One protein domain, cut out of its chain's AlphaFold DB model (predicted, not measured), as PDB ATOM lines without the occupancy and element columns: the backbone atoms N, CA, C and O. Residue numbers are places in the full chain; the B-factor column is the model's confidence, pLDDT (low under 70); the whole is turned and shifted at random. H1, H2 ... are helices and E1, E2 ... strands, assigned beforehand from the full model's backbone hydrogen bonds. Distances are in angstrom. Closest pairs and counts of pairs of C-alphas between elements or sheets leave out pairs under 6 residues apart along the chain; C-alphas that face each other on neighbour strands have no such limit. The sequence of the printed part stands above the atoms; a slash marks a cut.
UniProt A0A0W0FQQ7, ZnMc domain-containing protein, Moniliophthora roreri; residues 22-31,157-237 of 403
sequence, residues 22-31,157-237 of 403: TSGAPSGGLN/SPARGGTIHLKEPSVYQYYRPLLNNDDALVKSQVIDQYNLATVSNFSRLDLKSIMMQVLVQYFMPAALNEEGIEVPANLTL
ATOM      1  N   THR A  22      13.767  35.870  -0.531       24.22
ATOM      2  CA  THR A  22      14.280  37.129  -1.123       24.22
ATOM      3  C   THR A  22      13.458  37.846  -2.204       24.22
ATOM      4  O   THR A  22      13.298  37.413  -3.338       24.22
ATOM      5  N   SER A  23      12.970  39.015  -1.777       25.81
ATOM      6  CA  SER A  23      12.326  40.106  -2.504       25.81
ATOM      7  C   SER A  23      13.351  41.147  -2.970       25.81
ATOM      8  O   SER A  23      14.269  41.456  -2.208       25.81
ATOM      9  N   GLY A  24      13.136  41.800  -4.119       23.17
ATOM     10  CA  GLY A  24      13.858  43.037  -4.443       23.17
ATOM     11  C   GLY A  24      13.528  43.687  -5.796       23.17
ATOM     12  O   GLY A  24      13.901  43.138  -6.821       23.17
ATOM     13  N   ALA A  25      12.896  44.871  -5.718       23.36
ATOM     14  CA  ALA A  25      12.933  46.093  -6.559       23.36
ATOM     15  C   ALA A  25      12.746  46.058  -8.109       23.36
ATOM     16  O   ALA A  25      13.169  45.112  -8.766       23.36
ATOM     17  N   PRO A  26      12.136  47.117  -8.706       27.64
ATOM     18  CA  PRO A  26      11.570  47.092 -10.059       27.64
ATOM     19  C   PRO A  26      12.559  47.537 -11.149       27.64
ATOM     20  O   PRO A  26      13.401  48.407 -10.928       27.64
ATOM     21  N   SER A  27      12.397  47.001 -12.361       26.22
ATOM     22  CA  SER A  27      13.175  47.388 -13.545       26.22
ATOM     23  C   SER A  27      12.371  47.138 -14.823       26.22
ATOM     24  O   SER A  27      12.040  45.993 -15.124       26.22
ATOM     25  N   GLY A  28      12.060  48.206 -15.559       23.56
ATOM     26  CA  GLY A  28      11.411  48.132 -16.867       23.56
ATOM     27  C   GLY A  28      12.406  47.950 -18.014       23.56
ATOM     28  O   GLY A  28      13.552  48.389 -17.917       23.56
ATOM     29  N   GLY A  29      11.927  47.363 -19.113       24.47
ATOM     30  CA  GLY A  29      12.560  47.427 -20.430       24.47
ATOM     31  C   GLY A  29      12.751  46.079 -21.127       24.47
ATOM     32  O   GLY A  29      13.808  45.491 -21.016       24.47
ATOM     33  N   LEU A  30      11.740  45.687 -21.901       26.91
ATOM     34  CA  LEU A  30      11.750  44.996 -23.207       26.91
ATOM     35  C   LEU A  30      12.283  43.540 -23.370       26.91
ATOM     36  O   LEU A  30      13.296  43.385 -24.031       26.91
ATOM     37  N   ASN A  31      11.492  42.509 -22.979       43.03
ATOM     38  CA  ASN A  31      11.030  41.341 -23.792       43.03
ATOM     39  C   ASN A  31      11.226  39.801 -23.471       43.03
ATOM     40  O   ASN A  31      11.415  39.515 -22.291       43.03
ATOM     41  N   SER A 157       7.353  39.585 -18.593       76.56
ATOM     42  CA  SER A 157       8.526  40.151 -19.213       76.56
ATOM     43  C   SER A 157       8.730  41.607 -18.766       76.56
ATOM     44  O   SER A 157       7.772  42.397 -18.771       76.56
ATOM     45  N   PRO A 158       9.982  42.020 -18.489       68.38
ATOM     46  CA  PRO A 158      10.348  43.429 -18.347       68.38
ATOM     47  C   PRO A 158       9.888  44.303 -19.527       68.38
ATOM     48  O   PRO A 158       9.749  45.519 -19.375       68.38
ATOM     49  N   ALA A 159       9.572  43.704 -20.685       65.75
ATOM     50  CA  ALA A 159       8.939  44.382 -21.817       65.75
ATOM     51  C   ALA A 159       7.633  45.026 -21.580       65.75
ATOM     52  O   ALA A 159       7.360  46.006 -22.265       65.75
ATOM     53  N   ARG A 160       6.796  44.387 -20.779       75.69
ATOM     54  CA  ARG A 160       5.368  44.558 -20.944       75.69
ATOM     55  C   ARG A 160       4.983  46.041 -20.967       75.69
ATOM     56  O   ARG A 160       4.309  46.444 -21.899       75.69
ATOM     57  N   GLY A 161       5.551  46.869 -20.085       67.31
ATOM     58  CA  GLY A 161       5.328  48.324 -20.047       67.31
ATOM     59  C   GLY A 161       5.775  49.156 -21.266       67.31
ATOM     60  O   GLY A 161       5.628  50.366 -21.244       67.31
ATOM     61  N   GLY A 162       6.335  48.574 -22.327       64.81
ATOM     62  CA  GLY A 162       6.515  49.243 -23.623       64.81
ATOM     63  C   GLY A 162       5.380  48.974 -24.617       64.81
ATOM     64  O   GLY A 162       5.367  49.560 -25.697       64.81
ATOM     65  N   THR A 163       4.453  48.068 -24.292       66.88
ATOM     66  CA  THR A 163       3.390  47.606 -25.203       66.88
ATOM     67  C   THR A 163       2.031  47.473 -24.517       66.88
ATOM     68  O   THR A 163       1.024  47.824 -25.116       66.88
ATOM     69  N   ILE A 164       1.994  46.952 -23.290       76.62
ATOM     70  CA  ILE A 164       0.793  46.714 -22.487       76.62
ATOM     71  C   ILE A 164       0.975  47.354 -21.106       76.62
ATOM     72  O   ILE A 164       1.837  46.943 -20.321       76.62
ATOM     73  N   HIS A 165       0.099  48.293 -20.763       84.75
ATOM     74  CA  HIS A 165       0.007  48.871 -19.426       84.75
ATOM     75  C   HIS A 165      -1.208  48.291 -18.707       84.75
ATOM     76  O   HIS A 165      -2.350  48.473 -19.123       84.75
ATOM     77  N   LEU A 166      -0.967  47.533 -17.634       87.31
ATOM     78  CA  LEU A 166      -2.040  46.870 -16.901       87.31
ATOM     79  C   LEU A 166      -2.848  47.876 -16.077       87.31
ATOM     80  O   LEU A 166      -2.303  48.615 -15.261       87.31
ATOM     81  N   LYS A 167      -4.174  47.808 -16.200       92.62
ATOM     82  CA  LYS A 167      -5.114  48.448 -15.279       92.62
ATOM     83  C   LYS A 167      -5.185  47.599 -14.014       92.62
ATOM     84  O   LYS A 167      -6.071  46.754 -13.893       92.62
ATOM     85  N   GLU A 168      -4.251  47.790 -13.081       91.62
ATOM     86  CA  GLU A 168      -4.129  46.940 -11.882       91.62
ATOM     87  C   GLU A 168      -5.458  46.676 -11.148       91.62
ATOM     88  O   GLU A 168      -5.727  45.509 -10.854       91.62
ATOM     89  N   PRO A 169      -6.351  47.664 -10.910       93.38
ATOM     90  CA  PRO A 169      -7.646  47.391 -10.283       93.38
ATOM     91  C   PRO A 169      -8.497  46.374 -11.060       93.38
ATOM     92  O   PRO A 169      -9.093  45.484 -10.454       93.38
ATOM     93  N   SER A 170      -8.510  46.465 -12.394       92.44
ATOM     94  CA  SER A 170      -9.199  45.512 -13.271       92.44
ATOM     95  C   SER A 170      -8.543  44.131 -13.224       92.44
ATOM     96  O   SER A 170      -9.242  43.120 -13.211       92.44
ATOM     97  N   VAL A 171      -7.207  44.073 -13.165       89.12
ATOM     98  CA  VAL A 171      -6.450  42.815 -13.062       89.12
ATOM     99  C   VAL A 171      -6.752  42.107 -11.743       89.12
ATOM    100  O   VAL A 171      -7.093  40.925 -11.761       89.12
ATOM    101  N   TYR A 172      -6.716  42.817 -10.612       89.38
ATOM    102  CA  TYR A 172      -7.131  42.255  -9.325       89.38
ATOM    103  C   TYR A 172      -8.577  41.777  -9.371       89.38
ATOM    104  O   TYR A 172      -8.852  40.647  -8.980       89.38
ATOM    105  N   GLN A 173      -9.504  42.584  -9.892       90.56
ATOM    106  CA  GLN A 173     -10.909  42.189  -9.987       90.56
ATOM    107  C   GLN A 173     -11.099  40.892 -10.792       90.56
ATOM    108  O   GLN A 173     -11.924  40.060 -10.417       90.56
ATOM    109  N   TYR A 174     -10.338  40.719 -11.874       87.62
ATOM    110  CA  TYR A 174     -10.447  39.563 -12.756       87.62
ATOM    111  C   TYR A 174      -9.774  38.304 -12.184       87.62
ATOM    112  O   TYR A 174     -10.392  37.241 -12.157       87.62
ATOM    113  N   TYR A 175      -8.534  38.409 -11.693       83.81
ATOM    114  CA  TYR A 175      -7.731  37.243 -11.296       83.81
ATOM    115  C   TYR A 175      -7.846  36.855  -9.822       83.81
ATOM    116  O   TYR A 175      -7.604  35.695  -9.493       83.81
ATOM    117  N   ARG A 176      -8.251  37.763  -8.925       84.25
ATOM    118  CA  ARG A 176      -8.447  37.456  -7.497       84.25
ATOM    119  C   ARG A 176      -9.315  36.211  -7.263       84.25
ATOM    120  O   ARG A 176      -8.849  35.329  -6.544       84.25
ATOM    121  N   PRO A 177     -10.508  36.046  -7.876       83.12
ATOM    122  CA  PRO A 177     -11.295  34.830  -7.667       83.12
ATOM    123  C   PRO A 177     -10.606  33.568  -8.207       83.12
ATOM    124  O   PRO A 177     -10.839  32.488  -7.673       83.12
ATOM    125  N   LEU A 178      -9.754  33.698  -9.230       76.62
ATOM    126  CA  LEU A 178      -9.027  32.590  -9.861       76.62
ATOM    127  C   LEU A 178      -7.819  32.133  -9.031       76.62
ATOM    128  O   LEU A 178      -7.453  30.964  -9.070       76.62
ATOM    129  N   LEU A 179      -7.226  33.046  -8.261       75.88
ATOM    130  CA  LEU A 179      -6.005  32.841  -7.482       75.88
ATOM    131  C   LEU A 179      -6.298  32.818  -5.976       75.88
ATOM    132  O   LEU A 179      -5.642  33.487  -5.184       75.88
ATOM    133  N   ASN A 180      -7.316  32.047  -5.580       78.75
ATOM    134  CA  ASN A 180      -7.701  31.811  -4.179       78.75
ATOM    135  C   ASN A 180      -7.995  33.080  -3.356       78.75
ATOM    136  O   ASN A 180      -7.916  33.060  -2.131       78.75
ATOM    137  N   ASN A 181      -8.376  34.176  -4.014       80.69
ATOM    138  CA  ASN A 181      -8.546  35.500  -3.414       80.69
ATOM    139  C   ASN A 181      -7.285  36.056  -2.731       80.69
ATOM    140  O   ASN A 181      -7.394  36.873  -1.818       80.69
ATOM    141  N   ASP A 182      -6.104  35.637  -3.185       80.06
ATOM    142  CA  ASP A 182      -4.818  36.102  -2.676       80.06
ATOM    143  C   ASP A 182      -4.243  37.206  -3.576       80.06
ATOM    144  O   ASP A 182      -3.754  36.964  -4.681       80.06
ATOM    145  N   ASP A 183      -4.286  38.444  -3.083       84.50
ATOM    146  CA  ASP A 183      -3.732  39.600  -3.788       84.50
ATOM    147  C   ASP A 183      -2.218  39.527  -3.959       84.50
ATOM    148  O   ASP A 183      -1.703  39.982  -4.978       84.50
ATOM    149  N   ALA A 184      -1.486  38.943  -3.009       81.56
ATOM    150  CA  ALA A 184      -0.047  38.770  -3.163       81.56
ATOM    151  C   ALA A 184       0.257  37.775  -4.291       81.56
ATOM    152  O   ALA A 184       1.225  37.955  -5.037       81.56
ATOM    153  N   LEU A 185      -0.596  36.763  -4.467       77.06
ATOM    154  CA  LEU A 185      -0.490  35.822  -5.576       77.06
ATOM    155  C   LEU A 185      -0.841  36.487  -6.912       77.06
ATOM    156  O   LEU A 185      -0.056  36.388  -7.849       77.06
ATOM    157  N   VAL A 186      -1.941  37.245  -6.997       80.06
ATOM    158  CA  VAL A 186      -2.270  38.022  -8.212       80.06
ATOM    159  C   VAL A 186      -1.133  38.978  -8.564       80.06
ATOM    160  O   VAL A 186      -0.705  39.057  -9.717       80.06
ATOM    161  N   LYS A 187      -0.598  39.677  -7.564       82.50
ATOM    162  CA  LYS A 187       0.494  40.615  -7.767       82.50
ATOM    163  C   LYS A 187       1.740  39.908  -8.293       82.50
ATOM    164  O   LYS A 187       2.230  40.268  -9.352       82.50
ATOM    165  N   SER A 188       2.215  38.878  -7.598       76.81
ATOM    166  CA  SER A 188       3.466  38.195  -7.948       76.81
ATOM    167  C   SER A 188       3.391  37.343  -9.219       76.81
ATOM    168  O   SER A 188       4.413  37.179  -9.880       76.81
ATOM    169  N   GLN A 189       2.220  36.795  -9.562       74.88
ATOM    170  CA  GLN A 189       2.057  35.889 -10.709       74.88
ATOM    171  C   GLN A 189       1.534  36.583 -11.965       74.88
ATOM    172  O   GLN A 189       1.738  36.072 -13.061       74.88
ATOM    173  N   VAL A 190       0.848  37.723 -11.839       79.62
ATOM    174  CA  VAL A 190       0.187  38.389 -12.975       79.62
ATOM    175  C   VAL A 190       0.726  39.795 -13.203       79.62
ATOM    176  O   VAL A 190       1.047  40.167 -14.332       79.62
ATOM    177  N   ILE A 191       0.820  40.594 -12.141       82.38
ATOM    178  CA  ILE A 191       1.138  42.021 -12.263       82.38
ATOM    179  C   ILE A 191       2.646  42.237 -12.342       82.38
ATOM    180  O   ILE A 191       3.117  42.954 -13.224       82.38
ATOM    181  N   ASP A 192       3.414  41.617 -11.457       80.31
ATOM    182  CA  ASP A 192       4.840  41.881 -11.322       80.31
ATOM    183  C   ASP A 192       5.614  41.369 -12.536       80.31
ATOM    184  O   ASP A 192       5.411  40.254 -13.019       80.31
ATOM    185  N   GLN A 193       6.512  42.220 -13.030       77.31
ATOM    186  CA  GLN A 193       7.490  41.856 -14.047       77.31
ATOM    187  C   GLN A 193       8.724  41.238 -13.379       77.31
ATOM    188  O   GLN A 193       9.053  41.570 -12.238       77.31
ATOM    189  N   TYR A 194       9.439  40.374 -14.097       67.88
ATOM    190  CA  TYR A 194      10.697  39.814 -13.617       67.88
ATOM    191  C   TYR A 194      11.750  40.900 -13.388       67.88
ATOM    192  O   TYR A 194      11.823  41.900 -14.100       67.88
ATOM    193  N   ASN A 195      12.619  40.668 -12.407       66.19
ATOM    194  CA  ASN A 195      13.788  41.510 -12.200       66.19
ATOM    195  C   ASN A 195      14.853  41.176 -13.265       66.19
ATOM    196  O   ASN A 195      15.103  40.004 -13.555       66.19
ATOM    197  N   LEU A 196      15.540  42.189 -13.808       61.69
ATOM    198  CA  LEU A 196      16.676  41.989 -14.724       61.69
ATOM    199  C   LEU A 196      17.766  41.068 -14.138       61.69
ATOM    200  O   LEU A 196      18.463  40.365 -14.864       61.69
ATOM    201  N   ALA A 197      17.908  41.024 -12.813       58.59
ATOM    202  CA  ALA A 197      18.854  40.156 -12.125       58.59
ATOM    203  C   ALA A 197      18.489  38.661 -12.186       58.59
ATOM    204  O   ALA A 197      19.385  37.828 -12.028       58.59
ATOM    205  N   THR A 198      17.223  38.301 -12.420       57.16
ATOM    206  CA  THR A 198      16.745  36.903 -12.418       57.16
ATOM    207  C   THR A 198      16.674  36.270 -13.809       57.16
ATOM    208  O   THR A 198      16.424  35.073 -13.923       57.16
ATOM    209  N   VAL A 199      16.933  37.043 -14.862       57.25
ATOM    210  CA  VAL A 199      16.787  36.627 -16.265       57.25
ATOM    211  C   VAL A 199      18.147  36.641 -16.966       57.25
ATOM    212  O   VAL A 199      19.005  37.458 -16.634       57.25
ATOM    213  N   SER A 200      18.401  35.689 -17.867       54.47
ATOM    214  CA  SER A 200      19.669  35.609 -18.614       54.47
ATOM    215  C   SER A 200      19.639  36.483 -19.860       54.47
ATOM    216  O   SER A 200      20.562  37.258 -20.095       54.47
ATOM    217  N   ASN A 201      18.570  36.358 -20.637       53.66
ATOM    218  CA  ASN A 201      18.301  37.114 -21.848       53.66
ATOM    219  C   ASN A 201      16.786  37.141 -22.115       53.66
ATOM    220  O   ASN A 201      16.011  36.679 -21.273       53.66
ATOM    221  N   PHE A 202      16.395  37.668 -23.280       56.47
ATOM    222  CA  PHE A 202      15.525  38.822 -23.451       56.47
ATOM    223  C   PHE A 202      15.138  39.180 -24.912       56.47
ATOM    224  O   PHE A 202      15.842  40.036 -25.429       56.47
ATOM    225  N   SER A 203      14.121  38.615 -25.605       54.97
ATOM    226  CA  SER A 203      13.748  39.069 -26.993       54.97
ATOM    227  C   SER A 203      12.719  40.205 -27.047       54.97
ATOM    228  O   SER A 203      12.874  41.030 -26.167       54.97
ATOM    229  N   ARG A 204      11.758  40.273 -28.026       65.75
ATOM    230  CA  ARG A 204      10.610  41.231 -28.222       65.75
ATOM    231  C   ARG A 204       9.257  40.775 -27.610       65.75
ATOM    232  O   ARG A 204       9.112  39.570 -27.500       65.75
ATOM    233  N   LEU A 205       8.337  41.656 -27.158       71.69
ATOM    234  CA  LEU A 205       7.154  41.175 -26.413       71.69
ATOM    235  C   LEU A 205       6.299  40.431 -27.404       71.69
ATOM    236  O   LEU A 205       5.820  41.027 -28.374       71.69
ATOM    237  N   ASP A 206       6.111  39.149 -27.158       78.44
ATOM    238  CA  ASP A 206       5.367  38.328 -28.081       78.44
ATOM    239  C   ASP A 206       4.005  37.953 -27.525       78.44
ATOM    240  O   ASP A 206       3.825  36.966 -26.816       78.44
ATOM    241  N   LEU A 207       3.001  38.732 -27.927       84.88
ATOM    242  CA  LEU A 207       1.605  38.466 -27.585       84.88
ATOM    243  C   LEU A 207       1.114  37.097 -28.078       84.88
ATOM    244  O   LEU A 207       0.097  36.615 -27.588       84.88
ATOM    245  N   LYS A 208       1.825  36.468 -29.023       88.00
ATOM    246  CA  LYS A 208       1.512  35.140 -29.560       88.00
ATOM    247  C   LYS A 208       2.343  34.018 -28.934       88.00
ATOM    248  O   LYS A 208       2.135  32.866 -29.309       88.00
ATOM    249  N   SER A 209       3.249  34.328 -28.004       90.00
ATOM    250  CA  SER A 209       4.104  33.327 -27.364       90.00
ATOM    251  C   SER A 209       3.271  32.300 -26.604       90.00
ATOM    252  O   SER A 209       2.311  32.646 -25.901       90.00
ATOM    253  N   ILE A 210       3.677  31.034 -26.672       91.19
ATOM    254  CA  ILE A 210       3.130  29.975 -25.821       91.19
ATOM    255  C   ILE A 210       3.325  30.293 -24.329       91.19
ATOM    256  O   ILE A 210       2.507  29.888 -23.507       91.19
ATOM    257  N   MET A 211       4.350  31.083 -23.982       88.94
ATOM    258  CA  MET A 211       4.685  31.498 -22.616       88.94
ATOM    259  C   MET A 211       3.882  32.710 -22.124       88.94
ATOM    260  O   MET A 211       4.031  33.116 -20.975       88.94
ATOM    261  N   MET A 212       3.023  33.303 -22.958       84.44
ATOM    262  CA  MET A 212       2.182  34.451 -22.584       84.44
ATOM    263  C   MET A 212       1.054  34.103 -21.617       84.44
ATOM    264  O   MET A 212       0.504  34.975 -20.945       84.44
ATOM    265  N   GLN A 213       0.681  32.831 -21.550       68.44
ATOM    266  CA  GLN A 213      -0.476  32.409 -20.779       68.44
ATOM    267  C   GLN A 213      -0.175  32.419 -19.279       68.44
ATOM    268  O   GLN A 213       0.704  31.708 -18.812       68.44
ATOM    269  N   VAL A 214      -0.963  33.190 -18.526       58.16
ATOM    270  CA  VAL A 214      -0.979  33.178 -17.052       58.16
ATOM    271  C   VAL A 214      -1.700  31.927 -16.541       58.16
ATOM    272  O   VAL A 214      -1.301  31.297 -15.569       58.16
ATOM    273  N   LEU A 215      -2.805  31.575 -17.205       59.56
ATOM    274  CA  LEU A 215      -3.660  30.434 -16.907       59.56
ATOM    275  C   LEU A 215      -4.149  29.912 -18.262       59.56
ATOM    276  O   LEU A 215      -4.760  30.671 -19.009       59.56
ATOM    277  N   VAL A 216      -3.915  28.641 -18.599       53.38
ATOM    278  CA  VAL A 216      -4.169  28.100 -19.958       53.38
ATOM    279  C   VAL A 216      -5.637  28.238 -20.421       53.38
ATOM    280  O   VAL A 216      -5.940  28.166 -21.611       53.38
ATOM    281  N   GLN A 217      -6.565  28.499 -19.493       53.41
ATOM    282  CA  GLN A 217      -7.982  28.759 -19.776       53.41
ATOM    283  C   GLN A 217      -8.410  30.234 -19.644       53.41
ATOM    284  O   GLN A 217      -9.554  30.545 -19.975       53.41
ATOM    285  N   TYR A 218      -7.540  31.140 -19.176       55.25
ATOM    286  CA  TYR A 218      -7.892  32.538 -18.910       55.25
ATOM    287  C   TYR A 218      -6.890  33.513 -19.533       55.25
ATOM    288  O   TYR A 218      -5.741  33.657 -19.112       55.25
ATOM    289  N   PHE A 219      -7.397  34.187 -20.556       71.56
ATOM    290  CA  PHE A 219      -6.727  35.137 -21.437       71.56
ATOM    291  C   PHE A 219      -6.542  36.503 -20.774       71.56
ATOM    292  O   PHE A 219      -6.987  36.707 -19.645       71.56
ATOM    293  N   MET A 220      -5.921  37.453 -21.479       83.06
ATOM    294  CA  MET A 220      -5.929  38.861 -21.072       83.06
ATOM    295  C   MET A 220      -6.974  39.619 -21.905       83.06
ATOM    296  O   MET A 220      -6.675  40.027 -23.030       83.06
ATOM    297  N   PRO A 221      -8.205  39.818 -21.393       88.31
ATOM    298  CA  PRO A 221      -9.180  40.689 -22.032       88.31
ATOM    299  C   PRO A 221      -8.646  42.110 -22.225       88.31
ATOM    300  O   PRO A 221      -7.966  42.645 -21.349       88.31
ATOM    301  N   ALA A 222      -9.086  42.771 -23.298       89.44
ATOM    302  CA  ALA A 222      -8.793  44.181 -23.580       89.44
ATOM    303  C   ALA A 222      -9.081  45.124 -22.395       89.44
ATOM    304  O   ALA A 222      -8.390  46.116 -22.185       89.44
ATOM    305  N   ALA A 223     -10.084  44.804 -21.571       91.25
ATOM    306  CA  ALA A 223     -10.445  45.594 -20.395       91.25
ATOM    307  C   ALA A 223      -9.355  45.632 -19.303       91.25
ATOM    308  O   ALA A 223      -9.413  46.491 -18.418       91.25
ATOM    309  N   LEU A 224      -8.382  44.714 -19.344       90.81
ATOM    310  CA  LEU A 224      -7.325  44.603 -18.339       90.81
ATOM    311  C   LEU A 224      -6.127  45.519 -18.601       90.81
ATOM    312  O   LEU A 224      -5.294  45.672 -17.711       90.81
ATOM    313  N   ASN A 225      -6.036  46.146 -19.775       89.69
ATOM    314  CA  ASN A 225      -4.945  47.059 -20.111       89.69
ATOM    315  C   ASN A 225      -5.440  48.383 -20.702       89.69
ATOM    316  O   ASN A 225      -6.607  48.532 -21.077       89.69
ATOM    317  N   GLU A 226      -4.574  49.390 -20.680       87.31
ATOM    318  CA  GLU A 226      -4.865  50.754 -21.127       87.31
ATOM    319  C   GLU A 226      -5.061  50.840 -22.638       87.31
ATOM    320  O   GLU A 226      -5.946  51.563 -23.090       87.31
ATOM    321  N   GLU A 227      -4.325  50.029 -23.392       88.38
ATOM    322  CA  GLU A 227      -4.331  49.998 -24.854       88.38
ATOM    323  C   GLU A 227      -5.570  49.318 -25.449       88.38
ATOM    324  O   GLU A 227      -5.829  49.447 -26.643       88.38
ATOM    325  N   GLY A 228      -6.341  48.584 -24.641       87.44
ATOM    326  CA  GLY A 228      -7.481  47.811 -25.131       87.44
ATOM    327  C   GLY A 228      -7.070  46.605 -25.982       87.44
ATOM    328  O   GLY A 228      -7.831  46.179 -26.849       87.44
ATOM    329  N   ILE A 229      -5.875  46.060 -25.755       85.44
ATOM    330  CA  ILE A 229      -5.337  44.907 -26.480       85.44
ATOM    331  C   ILE A 229      -5.875  43.618 -25.859       85.44
ATOM    332  O   ILE A 229      -5.655  43.343 -24.683       85.44
ATOM    333  N   GLU A 230      -6.557  42.800 -26.651       86.75
ATOM    334  CA  GLU A 230      -6.923  41.440 -26.257       86.75
ATOM    335  C   GLU A 230      -5.793  40.462 -26.602       86.75
ATOM    336  O   GLU A 230      -5.294  40.453 -27.730       86.75
ATOM    337  N   VAL A 231      -5.406  39.621 -25.641       86.12
ATOM    338  CA  VAL A 231      -4.427  38.544 -25.847       86.12
ATOM    339  C   VAL A 231      -5.127  37.195 -25.672       86.12
ATOM    340  O   VAL A 231      -5.397  36.824 -24.528       86.12
ATOM    341  N   PRO A 232      -5.457  36.478 -26.766       84.31
ATOM    342  CA  PRO A 232      -6.219  35.228 -26.725       84.31
ATOM    343  C   PRO A 232      -5.355  34.009 -26.344       84.31
ATOM    344  O   PRO A 232      -4.176  34.124 -26.011       84.31
ATOM    345  N   ALA A 233      -5.951  32.814 -26.412       82.94
ATOM    346  CA  ALA A 233      -5.247  31.545 -26.225       82.94
ATOM    347  C   ALA A 233      -4.201  31.321 -27.321       82.94
ATOM    348  O   ALA A 233      -4.551  31.097 -28.481       82.94
ATOM    349  N   ASN A 234      -2.929  31.274 -26.942       88.69
ATOM    350  CA  ASN A 234      -1.862  30.822 -27.833       88.69
ATOM    351  C   ASN A 234      -1.728  29.299 -27.759       88.69
ATOM    352  O   ASN A 234      -1.239  28.765 -26.772       88.69
ATOM    353  N   LEU A 235      -2.197  28.583 -28.781       91.06
ATOM    354  CA  LEU A 235      -2.241  27.113 -28.757       91.06
ATOM    355  C   LEU A 235      -1.026  26.442 -29.414       91.06
ATOM    356  O   LEU A 235      -0.937  25.218 -29.463       91.06
ATOM    357  N   THR A 236      -0.103  27.237 -29.949       92.31
ATOM    358  CA  THR A 236       1.057  26.782 -30.722       92.31
ATOM    359  C   THR A 236       2.262  27.664 -30.428       92.31
ATOM    360  O   THR A 236       2.084  28.823 -30.063       92.31
ATOM    361  N   LEU A 237       3.471  27.155 -30.679       93.62
ATOM    362  CA  LEU A 237       4.687  27.971 -30.628       93.62
ATOM    363  C   LEU A 237       4.625  29.103 -31.657       93.62
ATOM    364  O   LEU A 237       4.378  28.857 -32.847       93.62
TER     365      LEU A 237
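Overview. This is residues 22 to 31 and 157 to 237 of the 403 residues of the protein "ZnMc domain-containing protein" of Moniliophthora roreri (UniProt A0A0W0FQQ7). This is a domain of little regular structure, mostly winding loops, with two short helices, H1 and H2, packed crosswise at one side and the short strand E1 at the far end from H1. The long unnamed stretch of residues 203 to 237 winds along another side. The printed part has 91 residues, 21 of them in named elements, in the order H1, H2, E1; the class is mostly helix. It is compact, with a radius of gyration of the C-alphas of 13.0 A, and rounded, spanning 32 by 32 by 23 A.

Along the chain. Residues 22 to 31 hold no named element. H1, residues 168 to 175, begins at C-alpha 168 (-4.129, 46.940, -11.882) and is 10.4 A long. H2, residues 183 to 191, is 10.1 A long. E1, residues 199 to 202, is 7.6 A long and ends at C-alpha 202 (15.525, 38.822, -23.451).

Arrangement. H1 and H2 touch, about perpendicular at 79 degrees; their closest C-alphas, of Tyr 175 and Val 186, are 6.3 A apart. E1 is apart from both and pairs with no named strand. In H1 and H2 every O i to N i+4 pair is within hydrogen-bond range.

Size, cuts and confidence. Residues 32 to 156 are not printed; C-alphas 31 and 157 are 5.4 A apart across the cut. Both links, H1 to H2 and H2 to E1, are short. Low-confidence residues, with pLDDT under 70, include 22 to 31 and 194 to 204.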